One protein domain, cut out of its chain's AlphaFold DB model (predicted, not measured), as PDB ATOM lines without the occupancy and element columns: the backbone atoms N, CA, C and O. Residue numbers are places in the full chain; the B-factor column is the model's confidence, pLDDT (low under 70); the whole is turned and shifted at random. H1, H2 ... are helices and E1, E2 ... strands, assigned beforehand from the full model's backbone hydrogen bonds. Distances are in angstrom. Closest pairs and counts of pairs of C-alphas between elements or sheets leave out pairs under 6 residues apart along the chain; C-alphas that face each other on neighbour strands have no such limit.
ATOM      1  N   GLU A 671     161.342  61.535 316.432       91.88
ATOM      2  CA  GLU A 671     162.652  61.457 315.769       91.88
ATOM      3  C   GLU A 671     162.563  60.931 314.330       91.88
ATOM      4  O   GLU A 671     163.202  61.478 313.436       91.88
ATOM      5  N   CYS A 672     161.788  59.863 314.095       91.94
ATOM      6  CA  CYS A 672     161.709  59.191 312.789       91.94
ATOM      7  C   CYS A 672     160.336  59.269 312.107       91.94
ATOM      8  O   CYS A 672     160.195  58.796 310.985       91.94
ATOM      9  N   GLY A 673     159.306  59.813 312.764       89.44
ATOM     10  CA  GLY A 673     157.949  59.910 312.213       89.44
ATOM     11  C   GLY A 673     157.164  58.593 312.131       89.44
ATOM     12  O   GLY A 673     155.982  58.629 311.794       89.44
ATOM     13  N   ASN A 674     157.769  57.444 312.456       92.19
ATOM     14  CA  ASN A 674     157.108  56.142 312.343       92.19
ATOM     15  C   ASN A 674     155.900  56.020 313.288       92.19
ATOM     16  O   ASN A 674     155.951  56.440 314.448       92.19
ATOM     17  N   LYS A 675     154.829  55.411 312.761       93.00
ATOM     18  CA  LYS A 675     153.588  55.057 313.465       93.00
ATOM     19  C   LYS A 675     153.800  53.726 314.197       93.00
ATOM     20  O   LYS A 675     154.027  52.716 313.541       93.00
ATOM     21  N   GLY A 676     153.704  53.732 315.523       92.19
ATOM     22  CA  GLY A 676     153.704  52.530 316.367       92.19
ATOM     23  C   GLY A 676     152.500  52.473 317.308       92.19
ATOM     24  O   GLY A 676     151.594  53.305 317.222       92.19
ATOM     25  N   THR A 677     152.495  51.512 318.228       92.25
ATOM     26  CA  THR A 677     151.484  51.360 319.294       92.25
ATOM     27  C   THR A 677     152.018  51.740 320.679       92.25
ATOM     28  O   THR A 677     151.282  52.268 321.516       92.25
ATOM     29  N   ASN A 678     153.312  51.513 320.918       91.56
ATOM     30  CA  ASN A 678     153.977  51.729 322.196       91.56
ATOM     31  C   ASN A 678     154.096  53.228 322.536       91.56
ATOM     32  O   ASN A 678     154.639  54.015 321.765       91.56
ATOM     33  N   SER A 679     153.609  53.635 323.714       91.75
ATOM     34  CA  SER A 679     153.633  55.033 324.178       91.75
ATOM     35  C   SER A 679     154.914  55.458 324.902       91.75
ATOM     36  O   SER A 679     155.037  56.628 325.257       91.75
ATOM     37  N   PHE A 680     155.851  54.535 325.135       94.56
ATOM     38  CA  PHE A 680     157.066  54.758 325.928       94.56
ATOM     39  C   PHE A 680     158.341  54.775 325.079       94.56
ATOM     40  O   PHE A 680     159.248  55.550 325.377       94.56
ATOM     41  N   LYS A 681     158.398  53.971 324.010       95.94
ATOM     42  CA  LYS A 681     159.527  53.896 323.070       95.94
ATOM     43  C   LYS A 681     159.072  53.713 321.623       95.94
ATOM     44  O   LYS A 681     157.984  53.209 321.362       95.94
ATOM     45  N   CYS A 682     159.939  54.072 320.680       95.94
ATOM     46  CA  CYS A 682     159.759  53.745 319.271       95.94
ATOM     47  C   CYS A 682     159.986  52.242 319.032       95.94
ATOM     48  O   CYS A 682     160.937  51.661 319.548       95.94
ATOM     49  N   GLU A 683     159.135  51.623 318.217       96.25
ATOM     50  CA  GLU A 683     159.250  50.206 317.835       96.25
ATOM     51  C   GLU A 683     160.366  49.968 316.795       96.25
ATOM     52  O   GLU A 683     160.859  48.854 316.639       96.25
ATOM     53  N   THR A 684     160.829  51.020 316.109       96.81
ATOM     54  CA  THR A 684     161.952  50.959 315.165       96.81
ATOM     55  C   THR A 684     163.286  50.944 315.914       96.81
ATOM     56  O   THR A 684     163.720  51.976 316.418       96.81
ATOM     57  N   VAL A 685     163.963  49.791 315.950       96.50
ATOM     58  CA  VAL A 685     165.203  49.563 316.726       96.50
ATOM     59  C   VAL A 685     166.304  50.599 316.441       96.50
ATOM     60  O   VAL A 685     166.942  51.083 317.374       96.50
ATOM     61  N   SER A 686     166.485  50.994 315.177       96.88
ATOM     62  CA  SER A 686     167.483  51.983 314.735       96.88
ATOM     63  C   SER A 686     167.133  53.445 315.056       96.88
ATOM     64  O   SER A 686     167.943  54.340 314.814       96.88
ATOM     65  N   CYS A 687     165.943  53.723 315.592       96.81
ATOM     66  CA  CYS A 687     165.551  55.063 316.013       96.81
ATOM     67  C   CYS A 687     166.186  55.424 317.363       96.81
ATOM     68  O   CYS A 687     166.183  54.614 318.284       96.81
ATOM     69  N   LYS A 688     166.626  56.678 317.538       96.75
ATOM     70  CA  LYS A 688     167.141  57.186 318.827       96.75
ATOM     71  C   LYS A 688     166.149  57.027 319.986       96.75
ATOM     72  O   LYS A 688     166.572  56.900 321.127       96.75
ATOM     73  N   SER A 689     164.842  57.014 319.704       96.19
ATOM     74  CA  SER A 689     163.798  56.774 320.709       96.19
ATOM     75  C   SER A 689     163.463  55.295 320.951       96.19
ATOM     76  O   SER A 689     162.450  55.018 321.590       96.19
ATOM     77  N   SER A 690     164.242  54.331 320.446       96.50
ATOM     78  CA  SER A 690     163.999  52.897 320.691       96.50
ATOM     79  C   SER A 690     164.272  52.473 322.141       96.50
ATOM     80  O   SER A 690     163.692  51.498 322.622       96.50
ATOM     81  N   THR A 691     165.084  53.240 322.871       96.31
ATOM     82  CA  THR A 691     165.273  53.125 324.326       96.31
ATOM     83  C   THR A 691     164.175  53.845 325.117       96.31
ATOM     84  O   THR A 691     163.781  53.373 326.181       96.31
ATOM     85  N   GLY A 692     163.642  54.948 324.585       95.38
ATOM     86  CA  GLY A 692     162.527  55.710 325.147       95.38
ATOM     87  C   GLY A 692     162.301  57.042 324.423       95.38
ATOM     88  O   GLY A 692     163.213  57.577 323.793       95.38
ATOM     89  N   PHE A 693     161.095  57.608 324.494       92.44
ATOM     90  CA  PHE A 693     160.837  58.951 323.962       92.44
ATOM     91  C   PHE A 693     161.340  60.041 324.924       92.44
ATOM     92  O   PHE A 693     160.926  60.096 326.079       92.44
ATOM     93  N   ALA A 694     162.179  60.961 324.433       90.88
ATOM     94  CA  ALA A 694     162.721  62.080 325.221       90.88
ATOM     95  C   ALA A 694     161.678  63.167 325.580       90.88
ATOM     96  O   ALA A 694     161.933  64.044 326.401       90.88
ATOM     97  N   SER A 695     160.498  63.123 324.960       86.31
ATOM     98  CA  SER A 695     159.322  63.936 325.287       86.31
ATOM     99  C   SER A 695     158.060  63.111 325.013       86.31
ATOM    100  O   SER A 695     158.144  62.073 324.358       86.31
ATOM    101  N   THR A 696     156.882  63.517 325.502       83.19
ATOM    102  CA  THR A 696     155.661  62.739 325.218       83.19
ATOM    103  C   THR A 696     155.370  62.733 323.709       83.19
ATOM    104  O   THR A 696     155.190  63.813 323.140       83.19
ATOM    105  N   PRO A 697     155.289  61.558 323.058       87.31
ATOM    106  CA  PRO A 697     155.113  61.465 321.613       87.31
ATOM    107  C   PRO A 697     153.726  61.949 321.174       87.31
ATOM    108  O   PRO A 697     152.768  61.978 321.956       87.31
ATOM    109  N   THR A 698     153.599  62.295 319.891       88.94
ATOM    110  CA  THR A 698     152.304  62.695 319.324       88.94
ATOM    111  C   THR A 698     151.403  61.467 319.213       88.94
ATOM    112  O   THR A 698     151.780  60.467 318.610       88.94
ATOM    113  N   THR A 699     150.212  61.529 319.802       89.69
ATOM    114  CA  THR A 699     149.218  60.446 319.748       89.69
ATOM    115  C   THR A 699     148.178  60.768 318.684       89.69
ATOM    116  O   THR A 699     147.657  61.879 318.681       89.69
ATOM    117  N   ILE A 700     147.841  59.815 317.819       90.00
ATOM    118  CA  ILE A 700     146.740  59.924 316.853       90.00
ATOM    119  C   ILE A 700     145.745  58.801 317.126       90.00
ATOM    120  O   ILE A 700     146.110  57.634 317.054       90.00
ATOM    121  N   CYS A 701     144.486  59.136 317.377       88.62
ATOM    122  CA  CYS A 701     143.379  58.188 317.270       88.62
ATOM    123  C   CYS A 701     142.740  58.368 315.888       88.62
ATOM    124  O   CYS A 701     142.204  59.441 315.619       88.62
ATOM    125  N   THR A 702     142.824  57.371 315.008       88.62
ATOM    126  CA  THR A 702     142.127  57.342 313.706       88.62
ATOM    127  C   THR A 702     140.839  56.533 313.823       88.62
ATOM    128  O   THR A 702     140.805  55.571 314.580       88.62
ATOM    129  N   PHE A 703     139.785  56.890 313.093       86.44
ATOM    130  CA  PHE A 703     138.475  56.227 313.167       86.44
ATOM    131  C   PHE A 703     138.138  55.520 311.846       86.44
ATOM    132  O   PHE A 703     138.625  55.911 310.782       86.44
ATOM    133  N   LYS A 704     137.301  54.473 311.892       84.00
ATOM    134  CA  LYS A 704     136.790  53.808 310.681       84.00
ATOM    135  C   LYS A 704     135.921  54.790 309.874       84.00
ATOM    136  O   LYS A 704     134.837  55.165 310.312       84.00
ATOM    137  N   LEU A 705     136.388  55.208 308.693       84.94
ATOM    138  CA  LEU A 705     135.660  56.157 307.833       84.94
ATOM    139  C   LEU A 705     134.431  55.525 307.163       84.94
ATOM    140  O   LEU A 705     133.378  56.151 307.106       84.94
ATOM    141  N   LEU A 706     134.562  54.290 306.664       83.31
ATOM    142  CA  LEU A 706     133.538  53.647 305.834       83.31
ATOM    143  C   LEU A 706     132.189  53.434 306.561       83.31
ATOM    144  O   LEU A 706     131.180  53.841 305.992       83.31
ATOM    145  N   PRO A 707     132.122  52.916 307.808       82.56
ATOM    146  CA  PRO A 707     130.849  52.763 308.518       82.56
ATOM    147  C   PRO A 707     130.168  54.105 308.821       82.56
ATOM    148  O   PRO A 707     128.948  54.205 308.740       82.56
ATOM    149  N   GLN A 708     130.946  55.156 309.117       86.75
ATOM    150  CA  GLN A 708     130.411  56.511 309.289       86.75
ATOM    151  C   GLN A 708     129.849  57.064 307.972       86.75
ATOM    152  O   GLN A 708     128.772  57.651 307.969       86.75
ATOM    153  N   ALA A 709     130.555  56.867 306.852       87.12
ATOM    154  CA  ALA A 709     130.103  57.316 305.538       87.12
ATOM    155  C   ALA A 709     128.810  56.608 305.104       87.12
ATOM    156  O   ALA A 709     127.858  57.292 304.734       87.12
ATOM    157  N   ILE A 710     128.753  55.274 305.217       84.75
ATOM    158  CA  ILE A 710     127.557  54.463 304.929       84.75
ATOM    159  C   ILE A 710     126.375  54.960 305.771       84.75
ATOM    160  O   ILE A 710     125.398  55.452 305.214       84.75
ATOM    161  N   ALA A 711     126.524  55.017 307.100       84.88
ATOM    162  CA  ALA A 711     125.457  55.456 307.999       84.88
ATOM    163  C   ALA A 711     124.979  56.907 307.763       84.88
ATOM    164  O   ALA A 711     123.886  57.269 308.194       84.88
ATOM    165  N   ILE A 712     125.768  57.775 307.118       86.31
ATOM    166  CA  ILE A 712     125.321  59.111 306.681       86.31
ATOM    167  C   ILE A 712     124.576  59.030 305.343       86.31
ATOM    168  O   ILE A 712     123.526  59.653 305.195       86.31
ATOM    169  N   LEU A 713     125.096  58.269 304.376       85.88
ATOM    170  CA  LEU A 713     124.509  58.132 303.042       85.88
ATOM    171  C   LEU A 713     123.159  57.399 303.075       85.88
ATOM    172  O   LEU A 713     122.240  57.837 302.381       85.88
ATOM    173  N   ASP A 714     123.019  56.371 303.918       83.69
ATOM    174  CA  ASP A 714     121.762  55.651 304.167       83.69
ATOM    175  C   ASP A 714     120.679  56.611 304.674       83.69
ATOM    176  O   ASP A 714     119.640  56.782 304.039       83.69
ATOM    177  N   ARG A 715     120.955  57.338 305.770       83.50
ATOM    178  CA  ARG A 715     120.032  58.331 306.361       83.50
ATOM    179  C   ARG A 715     119.684  59.487 305.418       83.50
ATOM    180  O   ARG A 715     118.690  60.172 305.646       83.50
ATOM    181  N   CYS A 716     120.492  59.722 304.387       82.12
ATOM    182  CA  CYS A 716     120.254  60.746 303.372       82.12
ATOM    183  C   CYS A 716     119.641  60.192 302.073       82.12
ATOM    184  O   CYS A 716     119.505  60.953 301.115       82.12
ATOM    185  N   ASN A 717     119.284  58.900 302.021       80.44
ATOM    186  CA  ASN A 717     118.775  58.200 300.834       80.44
ATOM    187  C   ASN A 717     119.690  58.345 299.595       80.44
ATOM    188  O   ASN A 717     119.218  58.435 298.462       80.44
ATOM    189  N   LEU A 718     121.013  58.397 299.804       74.56
ATOM    190  CA  LEU A 718     122.023  58.484 298.736       74.56
ATOM    191  C   LEU A 718     122.638  57.123 298.362       74.56
ATOM    192  O   LEU A 718     123.395  57.035 297.390       74.56
ATOM    193  N   MET A 719     122.296  56.067 299.100       65.06
ATOM    194  CA  MET A 719     122.681  54.685 298.815       65.06
ATOM    195  C   MET A 719     121.650  53.996 297.917       65.06
ATOM    196  O   MET A 719     120.487  53.839 298.272       65.06
ATOM    197  N   ASN A 720     122.121  53.555 296.754       53.31
ATOM    198  CA  ASN A 720     121.749  52.251 296.212       53.31
ATOM    199  C   ASN A 720     122.972  51.346 296.456       53.31
ATOM    200  O   ASN A 720     124.023  51.863 296.844       53.31
ATOM    201  N   GLU A 721     122.830  50.038 296.259       52.75
ATOM    202  CA  GLU A 721     123.821  49.027 296.656       52.75
ATOM    203  C   GLU A 721     125.270  49.389 296.257       52.75
ATOM    204  O   GLU A 721     125.499  49.882 295.146       52.75
ATOM    205  N   PRO A 722     126.249  49.200 297.165       52.44
ATOM    206  CA  PRO A 722     127.637  49.535 296.890       52.44
ATOM    207  C   PRO A 722     128.224  48.543 295.884       52.44
ATOM    208  O   PRO A 722     128.295  47.348 296.156       52.44
ATOM    209  N   ASP A 723     128.676  49.061 294.744       52.50
ATOM    210  CA  ASP A 723     129.442  48.291 293.764       52.50
ATOM    211  C   ASP A 723     130.740  47.766 294.411       52.50
ATOM    212  O   ASP A 723     131.448  48.510 295.102       52.50
ATOM    213  N   CYS A 730     141.912  58.939 295.805       65.88
ATOM    214  CA  CYS A 730     142.815  59.996 295.346       65.88
ATOM    215  C   CYS A 730     142.597  61.294 296.136       65.88
ATOM    216  O   CYS A 730     141.474  61.788 296.226       65.88
ATOM    217  N   ASP A 731     143.680  61.876 296.654       68.88
ATOM    218  CA  ASP A 731     143.662  63.223 297.231       68.88
ATOM    219  C   ASP A 731     143.488  64.277 296.132       68.88
ATOM    220  O   ASP A 731     144.215  64.283 295.138       68.88
ATOM    221  N   VAL A 732     142.573  65.227 296.342       76.25
ATOM    222  CA  VAL A 732     142.323  66.329 295.404       76.25
ATOM    223  C   VAL A 732     142.353  67.660 296.147       76.25
ATOM    224  O   VAL A 732     141.531  67.911 297.025       76.25
ATOM    225  N   GLN A 733     143.304  68.529 295.792       72.25
ATOM    226  CA  GLN A 733     143.485  69.830 296.456       72.25
ATOM    227  C   GLN A 733     142.693  70.970 295.795       72.25
ATOM    228  O   GLN A 733     142.438  71.985 296.440       72.25
ATOM    229  N   GLU A 734     142.273  70.807 294.536       78.88
ATOM    230  CA  GLU A 734     141.660  71.867 293.730       78.88
ATOM    231  C   GLU A 734     140.260  71.490 293.227       78.88
ATOM    232  O   GLU A 734     140.028  70.403 292.692       78.88
ATOM    233  N   GLY A 735     139.310  72.424 293.342       77.81
ATOM    234  CA  GLY A 735     137.915  72.221 292.925       77.81
ATOM    235  C   GLY A 735     137.703  72.101 291.408       77.81
ATOM    236  O   GLY A 735     136.622  71.708 290.968       77.81
ATOM    237  N   GLU A 736     138.708  72.434 290.598       84.31
ATOM    238  CA  GLU A 736     138.710  72.173 289.156       84.31
ATOM    239  C   GLU A 736     139.191  70.760 288.842       84.31
ATOM    240  O   GLU A 736     138.462  70.014 288.197       84.31
ATOM    241  N   VAL A 737     140.317  70.331 289.422       82.75
ATOM    242  CA  VAL A 737     140.783  68.937 289.346       82.75
ATOM    243  C   VAL A 737     139.698  67.963 289.834       82.75
ATOM    244  O   VAL A 737     139.463  66.950 289.182       82.75
ATOM    245  N   ARG A 738     138.946  68.301 290.897       83.31
ATOM    246  CA  ARG A 738     137.782  67.506 291.349       83.31
ATOM    247  C   ARG A 738     136.714  67.356 290.263       83.31
ATOM    248  O   ARG A 738     136.183  66.262 290.104       83.31
ATOM    249  N   ARG A 739     136.368  68.438 289.555       84.94
ATOM    250  CA  ARG A 739     135.381  68.393 288.460       84.94
ATOM    251  C   ARG A 739     135.917  67.553 287.308       84.94
ATOM    252  O   ARG A 739     135.277  66.582 286.945       84.94
ATOM    253  N   ASN A 740     137.145  67.818 286.867       86.56
ATOM    254  CA  ASN A 740     137.786  67.086 285.777       86.56
ATOM    255  C   ASN A 740     137.860  65.570 286.046       86.56
ATOM    256  O   ASN A 740     137.604  64.795 285.132       86.56
ATOM    257  N   ILE A 741     138.142  65.138 287.282       84.69
ATOM    258  CA  ILE A 741     138.100  63.715 287.670       84.69
ATOM    259  C   ILE A 741     136.668  63.167 287.608       84.69
ATOM    260  O   ILE A 741     136.447  62.131 286.988       84.69
ATOM    261  N   ILE A 742     135.688  63.858 288.208       85.88
ATOM    262  CA  ILE A 742     134.277  63.431 288.192       85.88
ATOM    263  C   ILE A 742     133.750  63.314 286.755       85.88
ATOM    264  O   ILE A 742     133.082  62.337 286.426       85.88
ATOM    265  N   ASP A 743     134.070  64.284 285.902       89.12
ATOM    266  CA  ASP A 743     133.594  64.361 284.522       89.12
ATOM    267  C   ASP A 743     134.312  63.345 283.613       89.12
ATOM    268  O   ASP A 743     133.695  62.806 282.697       89.12
ATOM    269  N   GLN A 744     135.586  63.015 283.876       88.19
ATOM    270  CA  GLN A 744     136.306  61.935 283.181       88.19
ATOM    271  C   GLN A 744     135.796  60.549 283.584       88.19
ATOM    272  O   GLN A 744     135.480  59.742 282.713       88.19
ATOM    273  N   GLU A 745     135.674  60.275 284.882       87.50
ATOM    274  CA  GLU A 745     135.164  58.996 285.385       87.50
ATOM    275  C   GLU A 745     133.718  58.759 284.913       87.50
ATOM    276  O   GLU A 745     133.425  57.684 284.397       87.50
ATOM    277  N   ARG A 746     132.849  59.783 284.947       86.62
ATOM    278  CA  ARG A 746     131.475  59.705 284.403       86.62
ATOM    279  C   ARG A 746     131.387  59.640 282.882       86.62
ATOM    280  O   ARG A 746     130.375  59.197 282.349       86.62
ATOM    281  N   LYS A 747     132.413  60.097 282.161       91.62
ATOM    282  CA  LYS A 747     132.500  59.920 280.705       91.62
ATOM    283  C   LYS A 747     132.889  58.486 280.334       91.62
ATOM    284  O   LYS A 747     132.474  58.012 279.280       91.62
ATOM    285  N   ASN A 748     133.672  57.820 281.182       89.50
ATOM    286  CA  ASN A 748     134.042  56.416 281.014       89.50
ATOM    287  C   ASN A 748     132.898  55.483 281.447       89.50
ATOM    288  O   ASN A 748     132.610  54.515 280.751       89.50
ATOM    289  N   ASP A 749     132.231  55.803 282.558       87.44
ATOM    290  CA  ASP A 749     131.054  55.102 283.074       87.44
ATOM    291  C   ASP A 749     130.021  56.112 283.625       87.44
ATOM    292  O   ASP A 749     130.176  56.616 284.743       87.44
ATOM    293  N   PRO A 750     128.937  56.401 282.879       86.31
ATOM    294  CA  PRO A 750     127.882  57.318 283.314       86.31
ATOM    295  C   PRO A 750     127.112  56.883 284.569       86.31
ATOM    296  O   PRO A 750     126.443  57.718 285.179       86.31
ATOM    297  N   THR A 751     127.174  55.605 284.955       81.75
ATOM    298  CA  THR A 751     126.477  55.076 286.140       81.75
ATOM    299  C   THR A 751     127.287  55.255 287.427       81.75
ATOM    300  O   THR A 751     126.710  55.299 288.520       81.75
ATOM    301  N   LYS A 752     128.605  55.464 287.303       81.62
ATOM    302  CA  LYS A 752     129.556  55.551 288.412       81.62
ATOM    303  C   LYS A 752     129.197  56.627 289.435       81.62
ATOM    304  O   LYS A 752     129.310  57.838 289.192       81.62
ATOM    305  N   ARG A 753     128.823  56.192 290.642       75.94
ATOM    306  CA  ARG A 753     128.677  57.087 291.799       75.94
ATOM    307  C   ARG A 753     130.059  57.424 292.353       75.94
ATOM    308  O   ARG A 753     130.840  56.546 292.691       75.94
ATOM    309  N   ILE A 754     130.347  58.720 292.459       83.00
ATOM    310  CA  ILE A 754     131.615  59.244 292.974       83.00
ATOM    311  C   ILE A 754     131.290  60.091 294.199       83.00
ATOM    312  O   ILE A 754     130.691  61.162 294.080       83.00
ATOM    313  N   ILE A 755     131.665  59.590 295.373       84.12
ATOM    314  CA  ILE A 755     131.527  60.284 296.655       84.12
ATOM    315  C   ILE A 755     132.832  61.039 296.910       84.12
ATOM    316  O   ILE A 755     133.915  60.482 296.738       84.12
ATOM    317  N   THR A 756     132.757  62.306 297.317       87.62
ATOM    318  CA  THR A 756     133.952  63.119 297.569       87.62
ATOM    319  C   THR A 756     133.868  63.841 298.905       87.62
ATOM    320  O   THR A 756     132.860  64.454 299.256       87.62
ATOM    321  N   PHE A 757     134.966  63.824 299.651       90.38
ATOM    322  CA  PHE A 757     135.013  64.339 301.014       90.38
ATOM    323  C   PHE A 757     135.759  65.675 301.073       90.38
ATOM    324  O   PHE A 757     136.790  65.845 300.428       90.38
ATOM    325  N   THR A 758     135.266  66.622 301.873       89.44
ATOM    326  CA  THR A 758     136.036  67.816 302.262       89.44
ATOM    327  C   THR A 758     136.579  67.610 303.670       89.44
ATOM    328  O   THR A 758     135.806  67.577 304.625       89.44
ATOM    329  N   LEU A 759     137.902  67.465 303.788       90.25
ATOM    330  CA  LEU A 759     138.622  67.303 305.053       90.25
ATOM    331  C   LEU A 759     138.937  68.665 305.692       90.25
ATOM    332  O   LEU A 759     139.691  69.462 305.134       90.25
ATOM    333  N   ASN A 760     138.425  68.883 306.900       88.44
ATOM    334  CA  ASN A 760     138.754  70.009 307.770       88.44
ATOM    335  C   ASN A 760     139.560  69.515 308.980       88.44
ATOM    336  O   ASN A 760     139.218  68.495 309.572       88.44
ATOM    337  N   SER A 761     140.592  70.261 309.388       87.25
ATOM    338  CA  SER A 761     141.389  69.960 310.590       87.25
ATOM    339  C   SER A 761     141.586  71.215 311.438       87.25
ATOM    340  O   SER A 761     142.364  72.097 311.053       87.25
ATOM    341  N   ASP A 762     140.929  71.278 312.595       85.56
ATOM    342  CA  ASP A 762     140.965  72.408 313.540       85.56
ATOM    343  C   ASP A 762     141.691  72.043 314.853       85.56
ATOM    344  O   ASP A 762     141.965  70.866 315.090       85.56
ATOM    345  N   GLY A 763     142.084  73.031 315.671       84.31
ATOM    346  CA  GLY A 763     143.027  72.861 316.786       84.31
ATOM    347  C   GLY A 763     142.676  73.587 318.084       84.31
ATOM    348  O   GLY A 763     142.725  74.810 318.169       84.31
ATOM    349  N   ILE A 764     142.458  72.814 319.147       84.38
ATOM    350  CA  ILE A 764     142.178  73.299 320.503       84.38
ATOM    351  C   ILE A 764     143.476  73.310 321.325       84.38
ATOM    352  O   ILE A 764     144.016  72.255 321.669       84.38
ATOM    353  N   VAL A 765     143.980  74.496 321.681       82.75
ATOM    354  CA  VAL A 765     145.227  74.650 322.457       82.75
ATOM    355  C   VAL A 765     144.983  74.427 323.957       82.75
ATOM    356  O   VAL A 765     144.425  75.276 324.656       82.75
ATOM    357  N   LEU A 766     145.481  73.310 324.491       78.88
ATOM    358  CA  LEU A 766     145.450  72.974 325.915       78.88
ATOM    359  C   LEU A 766     146.574  73.702 326.670       78.88
ATOM    360  O   LEU A 766     147.589  73.105 327.039       78.88
ATOM    361  N   LYS A 767     146.372  75.002 326.935       75.00
ATOM    362  CA  LYS A 767     147.361  75.906 327.568       75.00
ATOM    363  C   LYS A 767     148.072  75.328 328.805       75.00
ATOM    364  O   LYS A 767     149.255  75.579 328.979       75.00
ATOM    365  N   LYS A 768     147.381  74.539 329.643       73.94
ATOM    366  CA  LYS A 768     147.951  73.919 330.861       73.94
ATOM    367  C   LYS A 768     149.011  72.835 330.603       73.94
ATOM    368  O   LYS A 768     149.743  72.500 331.524       73.94
ATOM    369  N   PHE A 769     149.075  72.269 329.396       67.06
ATOM    370  CA  PHE A 769     149.898  71.090 329.087       67.06
ATOM    371  C   PHE A 769     150.890  71.310 327.934       67.06
ATOM    372  O   PHE A 769     151.526  70.347 327.505       67.06
ATOM    373  N   SER A 770     150.991  72.534 327.400       79.50
ATOM    374  CA  SER A 770     151.784  72.867 326.201       79.50
ATOM    375  C   SER A 770     151.504  71.940 325.006       79.50
ATOM    376  O   SER A 770     152.402  71.565 324.254       79.50
ATOM    377  N   ARG A 771     150.237  71.540 324.849       81.00
ATOM    378  CA  ARG A 771     149.741  70.637 323.797       81.00
ATOM    379  C   ARG A 771     148.539  71.248 323.099       81.00
ATOM    380  O   ARG A 771     147.838  72.078 323.668       81.00
ATOM    381  N   SER A 772     148.267  70.760 321.902       85.75
ATOM    382  CA  SER A 772     147.058  71.044 321.140       85.75
ATOM    383  C   SER A 772     146.369  69.733 320.764       85.75
ATOM    384  O   SER A 772     147.033  68.739 320.454       85.75
ATOM    385  N   VAL A 773     145.039  69.729 320.816       88.12
ATOM    386  CA  VAL A 773     144.188  68.646 320.310       88.12
ATOM    387  C   VAL A 773     143.686  69.068 318.942       88.12
ATOM    388  O   VAL A 773     142.968  70.057 318.830       88.12
ATOM    389  N   TRP A 774     144.072  68.330 317.909       90.12
ATOM    390  CA  TRP A 774     143.672  68.585 316.534       90.12
ATOM    391  C   TRP A 774     142.609  67.586 316.117       90.12
ATOM    392  O   TRP A 774     142.875  66.384 316.072       90.12
ATOM    393  N   ILE A 775     141.418  68.088 315.824       88.69
ATOM    394  CA  ILE A 775     140.274  67.285 315.406       88.69
ATOM    395  C   ILE A 775     140.186  67.399 313.886       88.69
ATOM    396  O   ILE A 775     140.121  68.504 313.347       88.69
ATOM    397  N   SER A 776     140.239  66.259 313.203       91.06
ATOM    398  CA  SER A 776     140.127  66.165 311.750       91.06
ATOM    399  C   SER A 776     138.836  65.454 311.382       91.06
ATOM    400  O   SER A 776     138.641  64.300 311.770       91.06
ATOM    401  N   CYS A 777     137.986  66.137 310.624       93.44
ATOM    402  CA  CYS A 777     136.667  65.669 310.223       93.44
ATOM    403  C   CYS A 777     136.450  65.848 308.718       93.44
ATOM    404  O   CYS A 777     136.930  66.815 308.124       93.44
ATOM    405  N   MET A 778     135.675  64.955 308.115       93.81
ATOM    406  CA  MET A 778     135.241  65.033 306.724       93.81
ATOM    407  C   MET A 778     133.745  65.333 306.640       93.81
ATOM    408  O   MET A 778     132.964  64.901 307.483       93.81
ATOM    409  N   VAL A 779     133.340  66.028 305.579       93.38
ATOM    410  CA  VAL A 779     131.933  66.140 305.167       93.38
ATOM    411  C   VAL A 779     131.759  65.658 303.732       93.38
ATOM    412  O   VAL A 779     132.635  65.878 302.894       93.38
ATOM    413  N   ILE A 780     130.624  65.021 303.449       92.50
ATOM    414  CA  ILE A 780     130.283  64.497 302.120       92.50
ATOM    415  C   ILE A 780     129.833  65.655 301.219       92.50
ATOM    416  O   ILE A 780     128.886  66.379 301.538       92.50
ATOM    417  N   ASN A 781     130.509  65.868 300.088       90.44
ATOM    418  CA  ASN A 781     130.250  67.017 299.215       90.44
ATOM    419  C   ASN A 781     129.002  66.877 298.342       90.44
ATOM    420  O   ASN A 781     128.560  67.861 297.743       90.44
ATOM    421  N   GLU A 782     128.440  65.681 298.282       88.44
ATOM    422  CA  GLU A 782     127.234  65.353 297.535       88.44
ATOM    423  C   GLU A 782     125.966  65.667 298.362       88.44
ATOM    424  O   GLU A 782     124.891  65.841 297.794       88.44
ATOM    425  N   LEU A 783     126.095  65.875 299.683       89.88
ATOM    426  CA  LEU A 783     125.009  66.365 300.541       89.88
ATOM    427  C   LEU A 783     124.683  67.850 300.277       89.88
ATOM    428  O   LEU A 783     125.609  68.669 300.166       89.88
ATOM    429  N   PRO A 784     123.398  68.259 300.282       89.81
ATOM    430  CA  PRO A 784     122.998  69.667 300.252       89.81
ATOM    431  C   PRO A 784     123.694  70.503 301.335       89.81
ATOM    432  O   PRO A 784     123.834  70.071 302.480       89.81
ATOM    433  N   ARG A 785     124.113  71.732 300.996       88.88
ATOM    434  CA  ARG A 785     124.858  72.624 301.916       88.88
ATOM    435  C   ARG A 785     124.132  72.888 303.244       88.88
ATOM    436  O   ARG A 785     124.802  73.139 304.238       88.88
ATOM    437  N   SER A 786     122.801  72.825 303.247       92.56
ATOM    438  CA  SER A 786     121.938  72.993 304.423       92.56
ATOM    439  C   SER A 786     122.071  71.880 305.466       92.56
ATOM    440  O   SER A 786     121.881  72.163 306.642       92.56
ATOM    441  N   ILE A 787     122.404  70.647 305.061       92.56
ATOM    442  CA  ILE A 787     122.518  69.486 305.969       92.56
ATOM    443  C   ILE A 787     123.947  68.937 306.081       92.56
ATOM    444  O   ILE A 787     124.267  68.256 307.048       92.56
ATOM    445  N   ARG A 788     124.829  69.259 305.124       91.75
ATOM    446  CA  ARG A 788     126.228  68.791 305.056       91.75
ATOM    447  C   ARG A 788     127.050  69.051 306.323       91.75
ATOM    448  O   ARG A 788     127.971  68.295 306.609       91.75
ATOM    449  N   TYR A 789     126.754  70.141 307.025       91.06
ATOM    450  CA  TYR A 789     127.481  70.586 308.219       91.06
ATOM    451  C   TYR A 789     126.690  70.377 309.519       91.06
ATOM    452  O   TYR A 789     127.100  70.883 310.562       91.06
ATOM    453  N   ASP A 790     125.573  69.643 309.472       90.62
ATOM    454  CA  ASP A 790     124.937  69.130 310.686       90.62
ATOM    455  C   ASP A 790     125.870  68.124 311.377       90.62
ATOM    456  O   ASP A 790     126.561  67.352 310.709       90.62
ATOM    457  N   SER A 791     125.879  68.104 312.710       85.00
ATOM    458  CA  SER A 791     126.742  67.225 313.510       85.00
ATOM    459  C   SER A 791     126.531  65.745 313.184       85.00
ATOM    460  O   SER A 791     127.486  64.973 313.190       85.00
ATOM    461  N   ASN A 792     125.305  65.373 312.809       86.31
ATOM    462  CA  ASN A 792     124.924  64.030 312.374       86.31
ATOM    463  C   ASN A 792     125.578  63.577 311.055       86.31
ATOM    464  O   ASN A 792     125.618  62.374 310.795       86.31
ATOM    465  N   ASN A 793     126.053  64.522 310.235       89.19
ATOM    466  CA  ASN A 793     126.563  64.312 308.873       89.19
ATOM    467  C   ASN A 793     128.070  64.609 308.738       89.19
ATOM    468  O   ASN A 793     128.617  64.604 307.632       89.19
ATOM    469  N   ILE A 794     128.746  64.857 309.863       90.38
ATOM    470  CA  ILE A 794     130.197  65.030 309.945       90.38
ATOM    471  C   ILE A 794     130.837  63.680 310.292       90.38
ATOM    472  O   ILE A 794     130.552  63.091 311.330       90.38
ATOM    473  N   ILE A 795     131.757  63.219 309.445       91.19
ATOM    474  CA  ILE A 795     132.594  62.041 309.699       91.19
ATOM    475  C   ILE A 795     133.776  62.475 310.565       91.19
ATOM    476  O   ILE A 795     134.539  63.359 310.166       91.19
ATOM    477  N   LEU A 796     133.987  61.839 311.715       90.81
ATOM    478  CA  LEU A 796     135.203  62.012 312.506       90.81
ATOM    479  C   LEU A 796     136.309  61.121 311.924       90.81
ATOM    480  O   LEU A 796     136.158  59.905 311.838       90.81
ATOM    481  N   CYS A 797     137.435  61.713 311.523       90.31
ATOM    482  CA  CYS A 797     138.519  60.995 310.845       90.31
ATOM    483  C   CYS A 797     139.683  60.701 311.787       90.31
ATOM    484  O   CYS A 797     140.176  59.572 311.849       90.31
ATOM    485  N   SER A 798     140.136  61.715 312.529       89.94
ATOM    486  CA  SER A 798     141.154  61.532 313.561       89.94
ATOM    487  C   SER A 798     141.138  62.610 314.640       89.94
ATOM    488  O   SER A 798     140.737  63.751 314.415       89.94
ATOM    489  N   VAL A 799     141.639  62.246 315.820       89.38
ATOM    490  CA  VAL A 799     141.986  63.173 316.901       89.38
ATOM    491  C   VAL A 799     143.475  63.019 317.194       89.38
ATOM    492  O   VAL A 799     143.931  61.948 317.591       89.38
ATOM    493  N   THR A 800     144.244  64.086 316.984       90.50
ATOM    494  CA  THR A 800     145.700  64.118 317.181       90.50
ATOM    495  C   THR A 800     146.070  64.990 318.376       90.50
ATOM    496  O   THR A 800     145.761  66.177 318.396       90.50
ATOM    497  N   MET A 801     146.781  64.437 319.355       88.69
ATOM    498  CA  MET A 801     147.325  65.169 320.501       88.69
ATOM    499  C   MET A 801     148.839  65.338 320.346       88.69
ATOM    500  O   MET A 801     149.578  64.355 320.403       88.69
ATOM    501  N   GLY A 802     149.305  66.578 320.190       86.19
ATOM    502  CA  GLY A 802     150.725  66.898 319.991       86.19
ATOM    503  C   GLY A 802     151.048  68.364 320.293       86.19
ATOM    504  O   GLY A 802     150.158  69.148 320.617       86.19
ATOM    505  N   GLY A 803     152.323  68.752 320.215       80.31
ATOM    506  CA  GLY A 803     152.737  70.149 320.435       80.31
ATOM    507  C   GLY A 803     152.359  71.091 319.281       80.31
ATOM    508  O   GLY A 803     152.040  72.255 319.503       80.31
TER     509      GLY A 803
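Overview. This is residues 671 to 723 and 730 to 803 of the 810 residues of the protein "Hypothetical protein" of Adineta ricciae (UniProt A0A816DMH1). A twisted four-stranded sheet makes a long wall, with the loops of residues 671 to 697 at one end and, toward the other, H1 on the sheet and H2 off it. The 127 printed residues run E1, H1, H2, E2, E3, E4, mixed in class, with under half in named elements. The sheet, E1 E4 E3 E2, is antiparallel. The whole is loose, with radius of gyration of the C-alphas 19.3 A and spans 55 by 33 by 28 A.

Along the chain. Find C-alpha 698 at (152.304, 62.695, 319.324); E1 runs to 703, then come H1, 705 to 715, and H2, 735 to 748. E2, 757 to 766, spans 28.3 A, E3, 771 to 780, 29.8 A, and E4, 794 to 802, ends at (150.725, 66.898, 319.991).

Arrangement. E2, E3 and E4 form a meander, antiparallel neighbours in turn; see N 760 and O 777, 2.8 A, and N 774 and O 800, 2.8 A. E1 and E4 show N 701 and O 799, 2.9 A. H1 has height 9.1 A over the sheet; its closest C-alpha pair with E4 is Gln 708 and Ile 795, 6.0 A. O i to N i+4 pairs within hydrogen-bond range are 6 of 7 in H1, 9 of 10 in H2.

Size, cuts and confidence. Residues 724 to 729 are not printed; C-alphas 723 and 730 are 17.8 A apart. The link E3 to E4 is long. pLDDT is under 70 at 719 to 723, 730 to 731 and 769.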